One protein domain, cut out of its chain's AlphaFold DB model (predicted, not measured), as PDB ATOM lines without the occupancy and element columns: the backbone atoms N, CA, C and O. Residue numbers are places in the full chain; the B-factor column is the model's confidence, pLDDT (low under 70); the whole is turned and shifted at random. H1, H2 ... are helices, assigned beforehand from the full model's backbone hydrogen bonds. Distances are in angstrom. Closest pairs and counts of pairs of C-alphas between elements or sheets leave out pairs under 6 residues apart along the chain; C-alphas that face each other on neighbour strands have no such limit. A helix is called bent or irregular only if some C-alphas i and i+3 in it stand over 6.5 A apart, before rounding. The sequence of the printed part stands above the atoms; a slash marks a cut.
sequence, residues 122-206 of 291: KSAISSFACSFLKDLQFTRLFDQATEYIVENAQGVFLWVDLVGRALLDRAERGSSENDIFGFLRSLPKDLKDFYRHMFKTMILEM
ATOM      1  N   LYS A 122     -62.185  46.639   3.278       91.50
ATOM      2  CA  LYS A 122     -62.372  47.186   4.635       91.50
ATOM      3  C   LYS A 122     -62.657  46.111   5.694       91.50
ATOM      4  O   LYS A 122     -62.035  46.109   6.752       91.50
ATOM      5  N   SER A 123     -63.567  45.178   5.403       93.00
ATOM      6  CA  SER A 123     -63.937  44.099   6.336       93.00
ATOM      7  C   SER A 123     -62.797  43.101   6.567       93.00
ATOM      8  O   SER A 123     -62.554  42.684   7.701       93.00
ATOM      9  N   ALA A 124     -62.057  42.759   5.511       93.81
ATOM     10  CA  ALA A 124     -60.918  41.856   5.607       93.81
ATOM     11  C   ALA A 124     -59.737  42.508   6.350       93.81
ATOM     12  O   ALA A 124     -59.151  41.878   7.223       93.81
ATOM     13  N   ILE A 125     -59.467  43.795   6.102       94.44
ATOM     14  CA  ILE A 125     -58.487  44.584   6.865       94.44
ATOM     15  C   ILE A 125     -58.872  44.657   8.340       94.44
ATOM     16  O   ILE A 125     -58.019  44.460   9.195       94.44
ATOM     17  N   SER A 126     -60.147  44.902   8.652       95.56
ATOM     18  CA  SER A 126     -60.625  44.898  10.038       95.56
ATOM     19  C   SER A 126     -60.405  43.538  10.699       95.56
ATOM     20  O   SER A 126     -59.910  43.479  11.819       95.56
ATOM     21  N   SER A 127     -60.700  42.446   9.994       95.75
ATOM     22  CA  SER A 127     -60.483  41.088  10.506       95.75
ATOM     23  C   SER A 127     -59.001  40.803  10.767       95.75
ATOM     24  O   SER A 127     -58.670  40.218  11.797       95.75
ATOM     25  N   PHE A 128     -58.115  41.262   9.879       94.88
ATOM     26  CA  PHE A 128     -56.668  41.121  10.034       94.88
ATOM     27  C   PHE A 128     -56.110  41.997  11.166       94.88
ATOM     28  O   PHE A 128     -55.328  41.530  11.986       94.88
ATOM     29  N   ALA A 129     -56.575  43.241  11.289       96.12
ATOM     30  CA  ALA A 129     -56.231  44.113  12.411       96.12
ATOM     31  C   ALA A 129     -56.637  43.487  13.751       96.12
ATOM     32  O   ALA A 129     -55.836  43.381  14.680       96.12
ATOM     33  N   CYS A 130     -57.873  42.991  13.825       96.06
ATOM     34  CA  CYS A 130     -58.395  42.305  14.997       96.06
ATOM     35  C   CYS A 130     -57.569  41.075  15.387       96.06
ATOM     36  O   CYS A 130     -57.503  40.771  16.577       96.06
ATOM     37  N   SER A 131     -56.989  40.336  14.432       94.00
ATOM     38  CA  SER A 131     -56.241  39.120  14.761       94.00
ATOM     39  C   SER A 131     -54.972  39.448  15.541       94.00
ATOM     40  O   SER A 131     -54.818  38.958  16.655       94.00
ATOM     41  N   PHE A 132     -54.125  40.351  15.039       91.94
ATOM     42  CA  PHE A 132     -52.889  40.672  15.757       91.94
ATOM     43  C   PHE A 132     -53.131  41.547  16.993       91.94
ATOM     44  O   PHE A 132     -52.395  41.430  17.965       91.94
ATOM     45  N   LEU A 133     -54.167  42.394  17.027       94.06
ATOM     46  CA  LEU A 133     -54.490  43.157  18.241       94.06
ATOM     47  C   LEU A 133     -54.918  42.244  19.401       94.06
ATOM     48  O   LEU A 133     -54.623  42.549  20.557       94.06
ATOM     49  N   LYS A 134     -55.569  41.110  19.104       91.62
ATOM     50  CA  LYS A 134     -55.870  40.076  20.108       91.62
ATOM     51  C   LYS A 134     -54.599  39.410  20.617       91.62
ATOM     52  O   LYS A 134     -54.467  39.236  21.826       91.62
ATOM     53  N   ASP A 135     -53.663  39.097  19.723       88.75
ATOM     54  CA  ASP A 135     -52.370  38.512  20.099       88.75
ATOM     55  C   ASP A 135     -51.552  39.472  20.982       88.75
ATOM     56  O   ASP A 135     -50.898  39.045  21.932       88.75
ATOM     57  N   LEU A 136     -51.672  40.782  20.740       89.06
ATOM     58  CA  LEU A 136     -51.095  41.848  21.571       89.06
ATOM     59  C   LEU A 136     -51.870  42.118  22.872       89.06
ATOM     60  O   LEU A 136     -51.491  43.014  23.625       89.06
ATOM     61  N   GLN A 137     -52.949  41.376  23.137       87.62
ATOM     62  CA  GLN A 137     -53.807  41.518  24.317       87.62
ATOM     63  C   GLN A 137     -54.380  42.933  24.504       87.62
ATOM     64  O   GLN A 137     -54.584  43.387  25.633       87.62
ATOM     65  N   PHE A 138     -54.676  43.638  23.406       87.00
ATOM     66  CA  PHE A 138     -55.440  44.883  23.486       87.00
ATOM     67  C   PHE A 138     -56.817  44.600  24.091       87.00
ATOM     68  O   PHE A 138     -57.515  43.673  23.680       87.00
ATOM     69  N   THR A 139     -57.218  45.417  25.062       89.69
ATOM     70  CA  THR A 139     -58.505  45.292  25.752       89.69
ATOM     71  C   THR A 139     -59.250  46.618  25.728       89.69
ATOM     72  O   THR A 139     -60.283  46.726  25.073       89.69
ATOM     73  N   ARG A 140     -58.725  47.655  26.392       91.69
ATOM     74  CA  ARG A 140     -59.401  48.954  26.539       91.69
ATOM     75  C   ARG A 140     -59.396  49.770  25.254       91.69
ATOM     76  O   ARG A 140     -60.326  50.535  25.021       91.69
ATOM     77  N   LEU A 141     -58.349  49.632  24.445       93.94
ATOM     78  CA  LEU A 141     -58.144  50.381  23.206       93.94
ATOM     79  C   LEU A 141     -58.364  49.519  21.961       93.94
ATOM     80  O   LEU A 141     -58.071  49.978  20.861       93.94
ATOM     81  N   PHE A 142     -58.872  48.293  22.110       94.62
ATOM     82  CA  PHE A 142     -59.033  47.340  21.011       94.62
ATOM     83  C   PHE A 142     -59.844  47.919  19.842       94.62
ATOM     84  O   PHE A 142     -59.370  47.935  18.703       94.62
ATOM     85  N   ASP A 143     -61.031  48.457  20.130       95.81
ATOM     86  CA  ASP A 143     -61.912  49.021  19.104       95.81
ATOM     87  C   ASP A 143     -61.298  50.273  18.464       95.81
ATOM     88  O   ASP A 143     -61.281  50.400  17.242       95.81
ATOM     89  N   GLN A 144     -60.696  51.153  19.274       96.81
ATOM     90  CA  GLN A 144     -60.049  52.382  18.797       96.81
ATOM     91  C   GLN A 144     -58.833  52.085  17.910       96.81
ATOM     92  O   GLN A 144     -58.623  52.748  16.897       96.81
ATOM     93  N   ALA A 145     -58.021  51.091  18.275       96.69
ATOM     94  CA  ALA A 145     -56.881  50.648  17.480       96.69
ATOM     95  C   ALA A 145     -57.338  50.017  16.164       96.69
ATOM     96  O   ALA A 145     -56.788  50.344  15.111       96.69
ATOM     97  N   THR A 146     -58.370  49.173  16.212       96.81
ATOM     98  CA  THR A 146     -58.949  48.545  15.019       96.81
ATOM     99  C   THR A 146     -59.492  49.596  14.057       96.81
ATOM    100  O   THR A 146     -59.139  49.583  12.878       96.81
ATOM    101  N   GLU A 147     -60.307  50.529  14.549       96.31
ATOM    102  CA  GLU A 147     -60.867  51.620  13.748       96.31
ATOM    103  C   GLU A 147     -59.754  52.477  13.138       96.31
ATOM    104  O   GLU A 147     -59.727  52.672  11.922       96.31
ATOM    105  N   TYR A 148     -58.763  52.870  13.944       96.88
ATOM    106  CA  TYR A 148     -57.618  53.639  13.465       96.88
ATOM    107  C   TYR A 148     -56.867  52.918  12.337       96.88
ATOM    108  O   TYR A 148     -56.553  53.524  11.312       96.88
ATOM    109  N   ILE A 149     -56.580  51.623  12.486       96.38
ATOM    110  CA  ILE A 149     -55.891  50.841  11.451       96.38
ATOM    111  C   ILE A 149     -56.733  50.784  10.175       96.38
ATOM    112  O   ILE A 149     -56.216  51.043   9.091       96.38
ATOM    113  N   VAL A 150     -58.032  50.499  10.289       94.31
ATOM    114  CA  VAL A 150     -58.941  50.390   9.140       94.31
ATOM    115  C   VAL A 150     -59.035  51.709   8.364       94.31
ATOM    116  O   VAL A 150     -59.014  51.692   7.133       94.31
ATOM    117  N   GLU A 151     -59.115  52.843   9.059       93.31
ATOM    118  CA  GLU A 151     -59.192  54.169   8.436       93.31
ATOM    119  C   GLU A 151     -57.899  54.571   7.722       93.31
ATOM    120  O   GLU A 151     -57.942  55.218   6.674       93.31
ATOM    121  N   ASN A 152     -56.745  54.186   8.272       93.44
ATOM    122  CA  ASN A 152     -55.444  54.614   7.761       93.44
ATOM    123  C   ASN A 152     -54.802  53.607   6.795       93.44
ATOM    124  O   ASN A 152     -53.892  53.984   6.065       93.44
ATOM    125  N   ALA A 153     -55.306  52.370   6.713       91.56
ATOM    126  CA  ALA A 153     -54.768  51.345   5.818       91.56
ATOM    127  C   ALA A 153     -54.977  51.645   4.327       91.56
ATOM    128  O   ALA A 153     -54.269  51.082   3.498       91.56
ATOM    129  N   GLN A 154     -55.974  52.463   3.962       87.38
ATOM    130  CA  GLN A 154     -56.294  52.810   2.565       87.38
ATOM    131  C   GLN A 154     -56.420  51.590   1.622       87.38
ATOM    132  O   GLN A 154     -56.106  51.656   0.436       87.38
ATOM    133  N   GLY A 155     -56.873  50.447   2.145       85.88
ATOM    134  CA  GLY A 155     -56.982  49.203   1.377       85.88
ATOM    135  C   GLY A 155     -55.687  48.390   1.236       85.88
ATOM    136  O   GLY A 155     -55.686  47.375   0.542       85.88
ATOM    137  N   VAL A 156     -54.589  48.800   1.876       89.75
ATOM    138  CA  VAL A 156     -53.256  48.204   1.715       89.75
ATOM    139  C   VAL A 156     -52.946  47.230   2.858       89.75
ATOM    140  O   VAL A 156     -52.482  47.628   3.923       89.75
ATOM    141  N   PHE A 157     -53.124  45.930   2.612       90.62
ATOM    142  CA  PHE A 157     -52.787  44.865   3.576       90.62
ATOM    143  C   PHE A 157     -51.327  44.890   4.026       90.62
ATOM    144  O   PHE A 157     -51.039  44.686   5.199       90.62
ATOM    145  N   LEU A 158     -50.405  45.216   3.116       90.75
ATOM    146  CA  LEU A 158     -48.986  45.323   3.443       90.75
ATOM    147  C   LEU A 158     -48.719  46.371   4.532       90.75
ATOM    148  O   LEU A 158     -47.882  46.154   5.398       90.75
ATOM    149  N   TRP A 159     -49.439  47.495   4.519       94.25
ATOM    150  CA  TRP A 159     -49.303  48.494   5.575       94.25
ATOM    151  C   TRP A 159     -49.795  47.942   6.919       94.25
ATOM    152  O   TRP A 159     -49.133  48.119   7.935       94.25
ATOM    153  N   VAL A 160     -50.913  47.212   6.909       95.25
ATOM    154  CA  VAL A 160     -51.503  46.584   8.101       95.25
ATOM    155  C   VAL A 160     -50.561  45.532   8.705       95.25
ATOM    156  O   VAL A 160     -50.353  45.542   9.917       95.25
ATOM    157  N   ASP A 161     -49.928  44.692   7.878       93.44
ATOM    158  CA  ASP A 161     -48.905  43.721   8.309       93.44
ATOM    159  C   ASP A 161     -47.677  44.422   8.913       93.44
ATOM    160  O   ASP A 161     -47.222  44.071  10.004       93.44
ATOM    161  N   LEU A 162     -47.162  45.464   8.250       93.81
ATOM    162  CA  LEU A 162     -46.021  46.235   8.752       93.81
ATOM    163  C   LEU A 162     -46.325  46.915  10.092       93.81
ATOM    164  O   LEU A 162     -45.482  46.901  10.993       93.81
ATOM    165  N   VAL A 163     -47.528  47.473  10.243       95.44
ATOM    166  CA  VAL A 163     -48.011  48.022  11.513       95.44
ATOM    167  C   VAL A 163     -48.066  46.931  12.572       95.44
ATOM    168  O   VAL A 163     -47.453  47.103  13.622       95.44
ATOM    169  N   GLY A 164     -48.724  45.800  12.301       94.81
ATOM    170  CA  GLY A 164     -48.842  44.693  13.254       94.81
ATOM    171  C   GLY A 164     -47.484  44.232  13.787       94.81
ATOM    172  O   GLY A 164     -47.296  44.119  14.997       94.81
ATOM    173  N   ARG A 165     -46.490  44.080  12.903       91.38
ATOM    174  CA  ARG A 165     -45.110  43.732  13.286       91.38
ATOM    175  C   ARG A 165     -44.435  44.797  14.136       91.38
ATOM    176  O   ARG A 165     -43.759  44.461  15.105       91.38
ATOM    177  N   ALA A 166     -44.597  46.068  13.776       91.31
ATOM    178  CA  ALA A 166     -44.034  47.167  14.548       91.31
ATOM    179  C   ALA A 166     -44.647  47.226  15.957       91.31
ATOM    180  O   ALA A 166     -43.932  47.452  16.933       91.31
ATOM    181  N   LEU A 167     -45.958  46.988  16.080       94.31
ATOM    182  CA  LEU A 167     -46.628  46.924  17.379       94.31
ATOM    183  C   LEU A 167     -46.172  45.710  18.197       94.31
ATOM    184  O   LEU A 167     -45.970  45.852  19.401       94.31
ATOM    185  N   LEU A 168     -45.955  44.556  17.561       91.19
ATOM    186  CA  LEU A 168     -45.440  43.356  18.223       91.19
ATOM    187  C   LEU A 168     -44.034  43.559  18.789       91.19
ATOM    188  O   LEU A 168     -43.842  43.362  19.985       91.19
ATOM    189  N   ASP A 169     -43.088  44.061  17.990       87.88
ATOM    190  CA  ASP A 169     -41.736  44.404  18.468       87.88
ATOM    191  C   ASP A 169     -41.787  45.415  19.631       87.88
ATOM    192  O   ASP A 169     -40.981  45.370  20.563       87.88
ATOM    193  N   ARG A 170     -42.770  46.325  19.623       88.44
ATOM    194  CA  ARG A 170     -42.976  47.281  20.716       88.44
ATOM    195  C   ARG A 170     -43.548  46.625  21.977       88.44
ATOM    196  O   ARG A 170     -43.146  47.001  23.082       88.44
ATOM    197  N   ALA A 171     -44.466  45.677  21.823       89.19
ATOM    198  CA  ALA A 171     -45.082  44.936  22.918       89.19
ATOM    199  C   ALA A 171     -44.091  43.975  23.589       89.19
ATOM    200  O   ALA A 171     -44.024  43.937  24.815       89.19
ATOM    201  N   GLU A 172     -43.245  43.292  22.813       87.94
ATOM    202  CA  GLU A 172     -42.180  42.406  23.316       87.94
ATOM    203  C   GLU A 172     -41.175  43.137  24.225       87.94
ATOM    204  O   GLU A 172     -40.541  42.529  25.087       87.94
ATOM    205  N   ARG A 173     -41.068  44.466  24.098       87.19
ATOM    206  CA  ARG A 173     -40.250  45.329  24.972       87.19
ATOM    207  C   ARG A 173     -40.957  45.754  26.267       87.19
ATOM    208  O   ARG A 173     -40.415  46.578  26.999       87.19
ATOM    209  N   GLY A 174     -42.147  45.223  26.549       86.62
ATOM    210  CA  GLY A 174     -42.905  45.484  27.778       86.62
ATOM    211  C   GLY A 174     -43.669  46.811  27.796       86.62
ATOM    212  O   GLY A 174     -43.922  47.351  28.871       86.62
ATOM    213  N   SER A 175     -44.008  47.367  26.626       89.81
ATOM    214  CA  SER A 175     -44.775  48.621  26.530       89.81
ATOM    215  C   SER A 175     -46.225  48.433  26.995       89.81
ATOM    216  O   SER A 175     -46.823  47.387  26.745       89.81
ATOM    217  N   SER A 176     -46.823  49.452  27.623       91.81
ATOM    218  CA  SER A 176     -48.243  49.401  27.997       91.81
ATOM    219  C   SER A 176     -49.165  49.549  26.779       91.81
ATOM    220  O   SER A 176     -48.759  50.065  25.738       91.81
ATOM    221  N   GLU A 177     -50.440  49.172  26.915       92.44
ATOM    222  CA  GLU A 177     -51.451  49.340  25.855       92.44
ATOM    223  C   GLU A 177     -51.544  50.799  25.356       92.44
ATOM    224  O   GLU A 177     -51.593  51.051  24.151       92.44
ATOM    225  N   ASN A 178     -51.480  51.777  26.271       94.50
ATOM    226  CA  ASN A 178     -51.477  53.204  25.929       94.50
ATOM    227  C   ASN A 178     -50.231  53.606  25.127       94.50
ATOM    228  O   ASN A 178     -50.337  54.395  24.185       94.50
ATOM    229  N   ASP A 179     -49.063  53.064  25.479       95.00
ATOM    230  CA  ASP A 179     -47.808  53.346  24.775       95.00
ATOM    231  C   ASP A 179     -47.829  52.755  23.364       95.00
ATOM    232  O   ASP A 179     -47.419  53.418  22.412       95.00
ATOM    233  N   ILE A 180     -48.345  51.531  23.213       95.00
ATOM    234  CA  ILE A 180     -48.471  50.866  21.911       95.00
ATOM    235  C   ILE A 180     -49.472  51.620  21.032       95.00
ATOM    236  O   ILE A 180     -49.195  51.856  19.858       95.00
ATOM    237  N   PHE A 181     -50.599  52.076  21.582       95.88
ATOM    238  CA  PHE A 181     -51.560  52.884  20.828       95.88
ATOM    239  C   PHE A 181     -51.023  54.284  20.477       95.88
ATOM    240  O   PHE A 181     -51.287  54.817  19.397       95.88
ATOM    241  N   GLY A 182     -50.241  54.904  21.365       96.62
ATOM    242  CA  GLY A 182     -49.495  56.124  21.053       96.62
ATOM    243  C   GLY A 182     -48.509  55.905  19.903       96.62
ATOM    244  O   GLY A 182     -48.465  56.703  18.967       96.62
ATOM    245  N   PHE A 183     -47.785  54.785  19.933       95.31
ATOM    246  CA  PHE A 183     -46.852  54.394  18.884       95.31
ATOM    247  C   PHE A 183     -47.554  54.114  17.549       95.31
ATOM    248  O   PHE A 183     -47.133  54.668  16.535       95.31
ATOM    249  N   LEU A 184     -48.672  53.379  17.548       96.69
ATOM    250  CA  LEU A 184     -49.524  53.170  16.370       96.69
ATOM    251  C   LEU A 184     -49.852  54.494  15.672       96.69
ATOM    252  O   LEU A 184     -49.701  54.611  14.460       96.69
ATOM    253  N   ARG A 185     -50.246  55.519  16.440       96.56
ATOM    254  CA  ARG A 185     -50.588  56.843  15.896       96.56
ATOM    255  C   ARG A 185     -49.391  57.634  15.370       96.56
ATOM    256  O   ARG A 185     -49.587  58.588  14.620       96.56
ATOM    257  N   SER A 186     -48.177  57.266  15.775       95.00
ATOM    258  CA  SER A 186     -46.929  57.880  15.310       95.00
ATOM    259  C   SER A 186     -46.370  57.237  14.039       95.00
ATOM    260  O   SER A 186     -45.520  57.839  13.380       95.00
ATOM    261  N   LEU A 187     -46.837  56.032  13.685       95.00
ATOM    262  CA  LEU A 187     -46.378  55.332  12.493       95.00
ATOM    263  C   LEU A 187     -46.791  56.088  11.218       95.00
ATOM    264  O   LEU A 187     -47.896  56.639  11.148       95.00
ATOM    265  N   PRO A 188     -45.935  56.110  10.180       95.31
ATOM    266  CA  PRO A 188     -46.299  56.705   8.901       95.31
ATOM    267  C   PRO A 188     -47.512  56.012   8.276       95.31
ATOM    268  O   PRO A 188     -47.649  54.796   8.343       95.31
ATOM    269  N   LYS A 189     -48.381  56.782   7.622       93.00
ATOM    270  CA  LYS A 189     -49.592  56.259   6.962       93.00
ATOM    271  C   LYS A 189     -49.341  55.850   5.512       93.00
ATOM    272  O   LYS A 189     -49.985  54.949   4.998       93.00
ATOM    273  N   ASP A 190     -48.389  56.516   4.864       89.69
ATOM    274  CA  ASP A 190     -47.959  56.190   3.512       89.69
ATOM    275  C   ASP A 190     -46.840  55.142   3.541       89.69
ATOM    276  O   ASP A 190     -45.923  55.207   4.363       89.69
ATOM    277  N   LEU A 191     -46.896  54.182   2.618       90.00
ATOM    278  CA  LEU A 191     -45.956  53.066   2.574       90.00
ATOM    279  C   LEU A 191     -44.515  53.515   2.271       90.00
ATOM    280  O   LEU A 191     -43.570  52.952   2.820       90.00
ATOM    281  N   LYS A 192     -44.315  54.545   1.439       89.56
ATOM    282  CA  LYS A 192     -42.981  55.093   1.147       89.56
ATOM    283  C   LYS A 192     -42.370  55.693   2.405       89.56
ATOM    284  O   LYS A 192     -41.196  55.450   2.690       89.56
ATOM    285  N   ASP A 193     -43.155  56.449   3.162       93.06
ATOM    286  CA  ASP A 193     -42.699  57.021   4.426       93.06
ATOM    287  C   ASP A 193     -42.511  55.946   5.502       93.06
ATOM    288  O   ASP A 193     -41.555  56.029   6.276       93.06
ATOM    289  N   PHE A 194     -43.325  54.888   5.489       92.81
ATOM    290  CA  PHE A 194     -43.132  53.720   6.347       92.81
ATOM    291  C   PHE A 194     -41.803  53.021   6.043       92.81
ATOM    292  O   PHE A 194     -41.017  52.766   6.955       92.81
ATOM    293  N   TYR A 195     -41.473  52.794   4.768       89.75
ATOM    294  CA  TYR A 195     -40.167  52.256   4.386       89.75
ATOM    295  C   TYR A 195     -39.023  53.180   4.802       89.75
ATOM    296  O   TYR A 195     -38.015  52.709   5.323       89.75
ATOM    297  N   ARG A 196     -39.163  54.505   4.634       90.25
ATOM    298  CA  ARG A 196     -38.161  55.463   5.135       90.25
ATOM    299  C   ARG A 196     -37.980  55.350   6.646       90.25
ATOM    300  O   ARG A 196     -36.845  55.417   7.110       90.25
ATOM    301  N   HIS A 197     -39.071  55.201   7.392       89.25
ATOM    302  CA  HIS A 197     -39.031  54.975   8.832       89.25
ATOM    303  C   HIS A 197     -38.290  53.673   9.159       89.25
ATOM    304  O   HIS A 197     -37.316  53.726   9.900       89.25
ATOM    305  N   MET A 198     -38.624  52.555   8.507       86.12
ATOM    306  CA  MET A 198     -37.908  51.282   8.673       86.12
ATOM    307  C   MET A 198     -36.405  51.407   8.399       86.12
ATOM    308  O   MET A 198     -35.597  50.918   9.185       86.12
ATOM    309  N   PHE A 199     -36.011  52.081   7.312       84.50
ATOM    310  CA  PHE A 199     -34.597  52.301   6.998       84.50
ATOM    311  C   PHE A 199     -33.897  53.142   8.062       84.50
ATOM    312  O   PHE A 199     -32.788  52.808   8.470       84.50
ATOM    313  N   LYS A 200     -34.540  54.215   8.535       85.12
ATOM    314  CA  LYS A 200     -33.999  55.047   9.616       85.12
ATOM    315  C   LYS A 200     -33.840  54.243  10.899       85.12
ATOM    316  O   LYS A 200     -32.759  54.267  11.468       85.12
ATOM    317  N   THR A 201     -34.852  53.488  11.307       80.06
ATOM    318  CA  THR A 201     -34.796  52.638  12.501       80.06
ATOM    319  C   THR A 201     -33.713  51.564  12.377       80.06
ATOM    320  O   THR A 201     -32.950  51.350  13.317       80.06
ATOM    321  N   MET A 202     -33.567  50.943  11.203       75.94
ATOM    322  CA  MET A 202     -32.507  49.966  10.936       75.94
ATOM    323  C   MET A 202     -31.100  50.573  11.051       75.94
ATOM    324  O   MET A 202     -30.204  49.908  11.559       75.94
ATOM    325  N   ILE A 203     -30.901  51.803  10.566       76.38
ATOM    326  CA  ILE A 203     -29.586  52.463  10.521       76.38
ATOM    327  C   ILE A 203     -29.243  53.163  11.845       76.38
ATOM    328  O   ILE A 203     -28.079  53.193  12.231       76.38
ATOM    329  N   LEU A 204     -30.231  53.765  12.514       70.75
ATOM    330  CA  LEU A 204     -30.018  54.716  13.610       70.75
ATOM    331  C   LEU A 204     -30.415  54.175  14.988       70.75
ATOM    332  O   LEU A 204     -29.858  54.619  15.987       70.75
ATOM    333  N   GLU A 205     -31.393  53.269  15.066       61.47
ATOM    334  CA  GLU A 205     -32.067  52.947  16.336       61.47
ATOM    335  C   GLU A 205     -31.834  51.506  16.791       61.47
ATOM    336  O   GLU A 205     -31.756  51.229  17.989       61.47
ATOM    337  N   MET A 206     -31.706  50.567  15.855       59.41
ATOM    338  CA  MET A 206     -31.393  49.189  16.199       59.41
ATOM    339  C   MET A 206     -29.890  49.058  16.464       59.41
ATOM    340  O   MET A 206     -29.074  49.401  15.613       59.41
TER     341      MET A 206
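This is residues 122 to 206 of the 291 residues of an uncharacterized protein of Gibberella nygamai (UniProt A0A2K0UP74). Two helical hairpins, H1 with H2 and H3 with H4, stand side by side as a four-helix up-and-down bundle, with H1 and H3 in one layer and H2 and H4 in the other. The fifth helix, H5, is an arm beside H3: it begins near the start of H3 and slants away from the bundle, and residues 199 to 206 stick out. The printed part has 85 residues with five named helices, in the order H1, H2, H3, H4, H5, and no named strand; the class is all helix. The whole is compact, with a radius of gyration of the C-alphas of 12.2 A, and its C-alphas span 34 by 29 by 16 A.

The printed part begins with H1, residues 122 to 135, which is 20.4 A long from first to last C-alpha; C-alpha 122 is at (-62.372, 47.186, 4.635). H2 is residues 142 to 152, 15.5 A long. H3, residues 157 to 172, is the longest helix by residues, with 16, and measures 22.5 A; its C-alpha 157 is at (-52.787, 44.865, 3.576). H4 is residues 177 to 186, 14.3 A long. H5, residues 191 to 205, is 19.6 A long and ends with C-alpha 205 at (-32.067, 52.947, 16.336). H5 is neither bent nor irregular, but only just: C-alphas 202 and 205 are 6.2 A apart.

H1, H2, H3 and H4 form a bundle that is up and down, each helix running against the one before it in the chain. H1 and H2 are a helical hairpin: they touch, the closest C-alphas being those of Ser 126 and Val 150 at 5.8 A, and run opposite ways at a steep tilt of 43 degrees. H1 also touches H3, which runs the same way at a shallow tilt of 15 degrees; the closest C-alphas are those of Phe 132 and Gly 164, 6.2 A apart. H3 touches H1 with residues 157 to 164 alone. H3 and H4 are the second helical hairpin and touch, with the C-alphas of Leu 167 and Ile 180 closest at 6.3 A; they run opposite ways at a steep tilt of 42 degrees. Of these three touching pairs one is at a shallow tilt, and the helix packing is only just mostly crossed. H2 and H4 are close but not clearly touching, with the C-alphas of Ala 145 and Phe 181 closest at 6.7 A; they run the same way at a shallow tilt of 8 degrees. H2 and H3 are also close but not clearly touching, with the C-alphas of Ile 149 and Val 160 closest at 7.0 A. H5 touches no helix but is near H3: the closest C-alphas are those of Trp 159 and Leu 191, 6.4 A apart, and the two run the same way at a shallow tilt of 28 degrees. H5 is apart from H1, H2 and H4, and H1 is apart from H4. In H1, H2, H3, H4 and H5 every backbone O i to N i+4 pair is within hydrogen-bond range.

The outline is flat, but only just, and the two C-alphas farthest apart, those of Ser 123 and Leu 204, are 36.3 A apart. Residues 199 to 206, of which 199 to 205 belong to H5, stand free; without them the body of 77 residues spans 28 by 28 by 15 A. The printed part has no cut. The link from H1 to H2 is short, and the links from H2 to H3, H3 to H4 and H4 to H5 are tight. The mean pLDDT of the printed part is 90.9, and residues 205 to 206 are under 70.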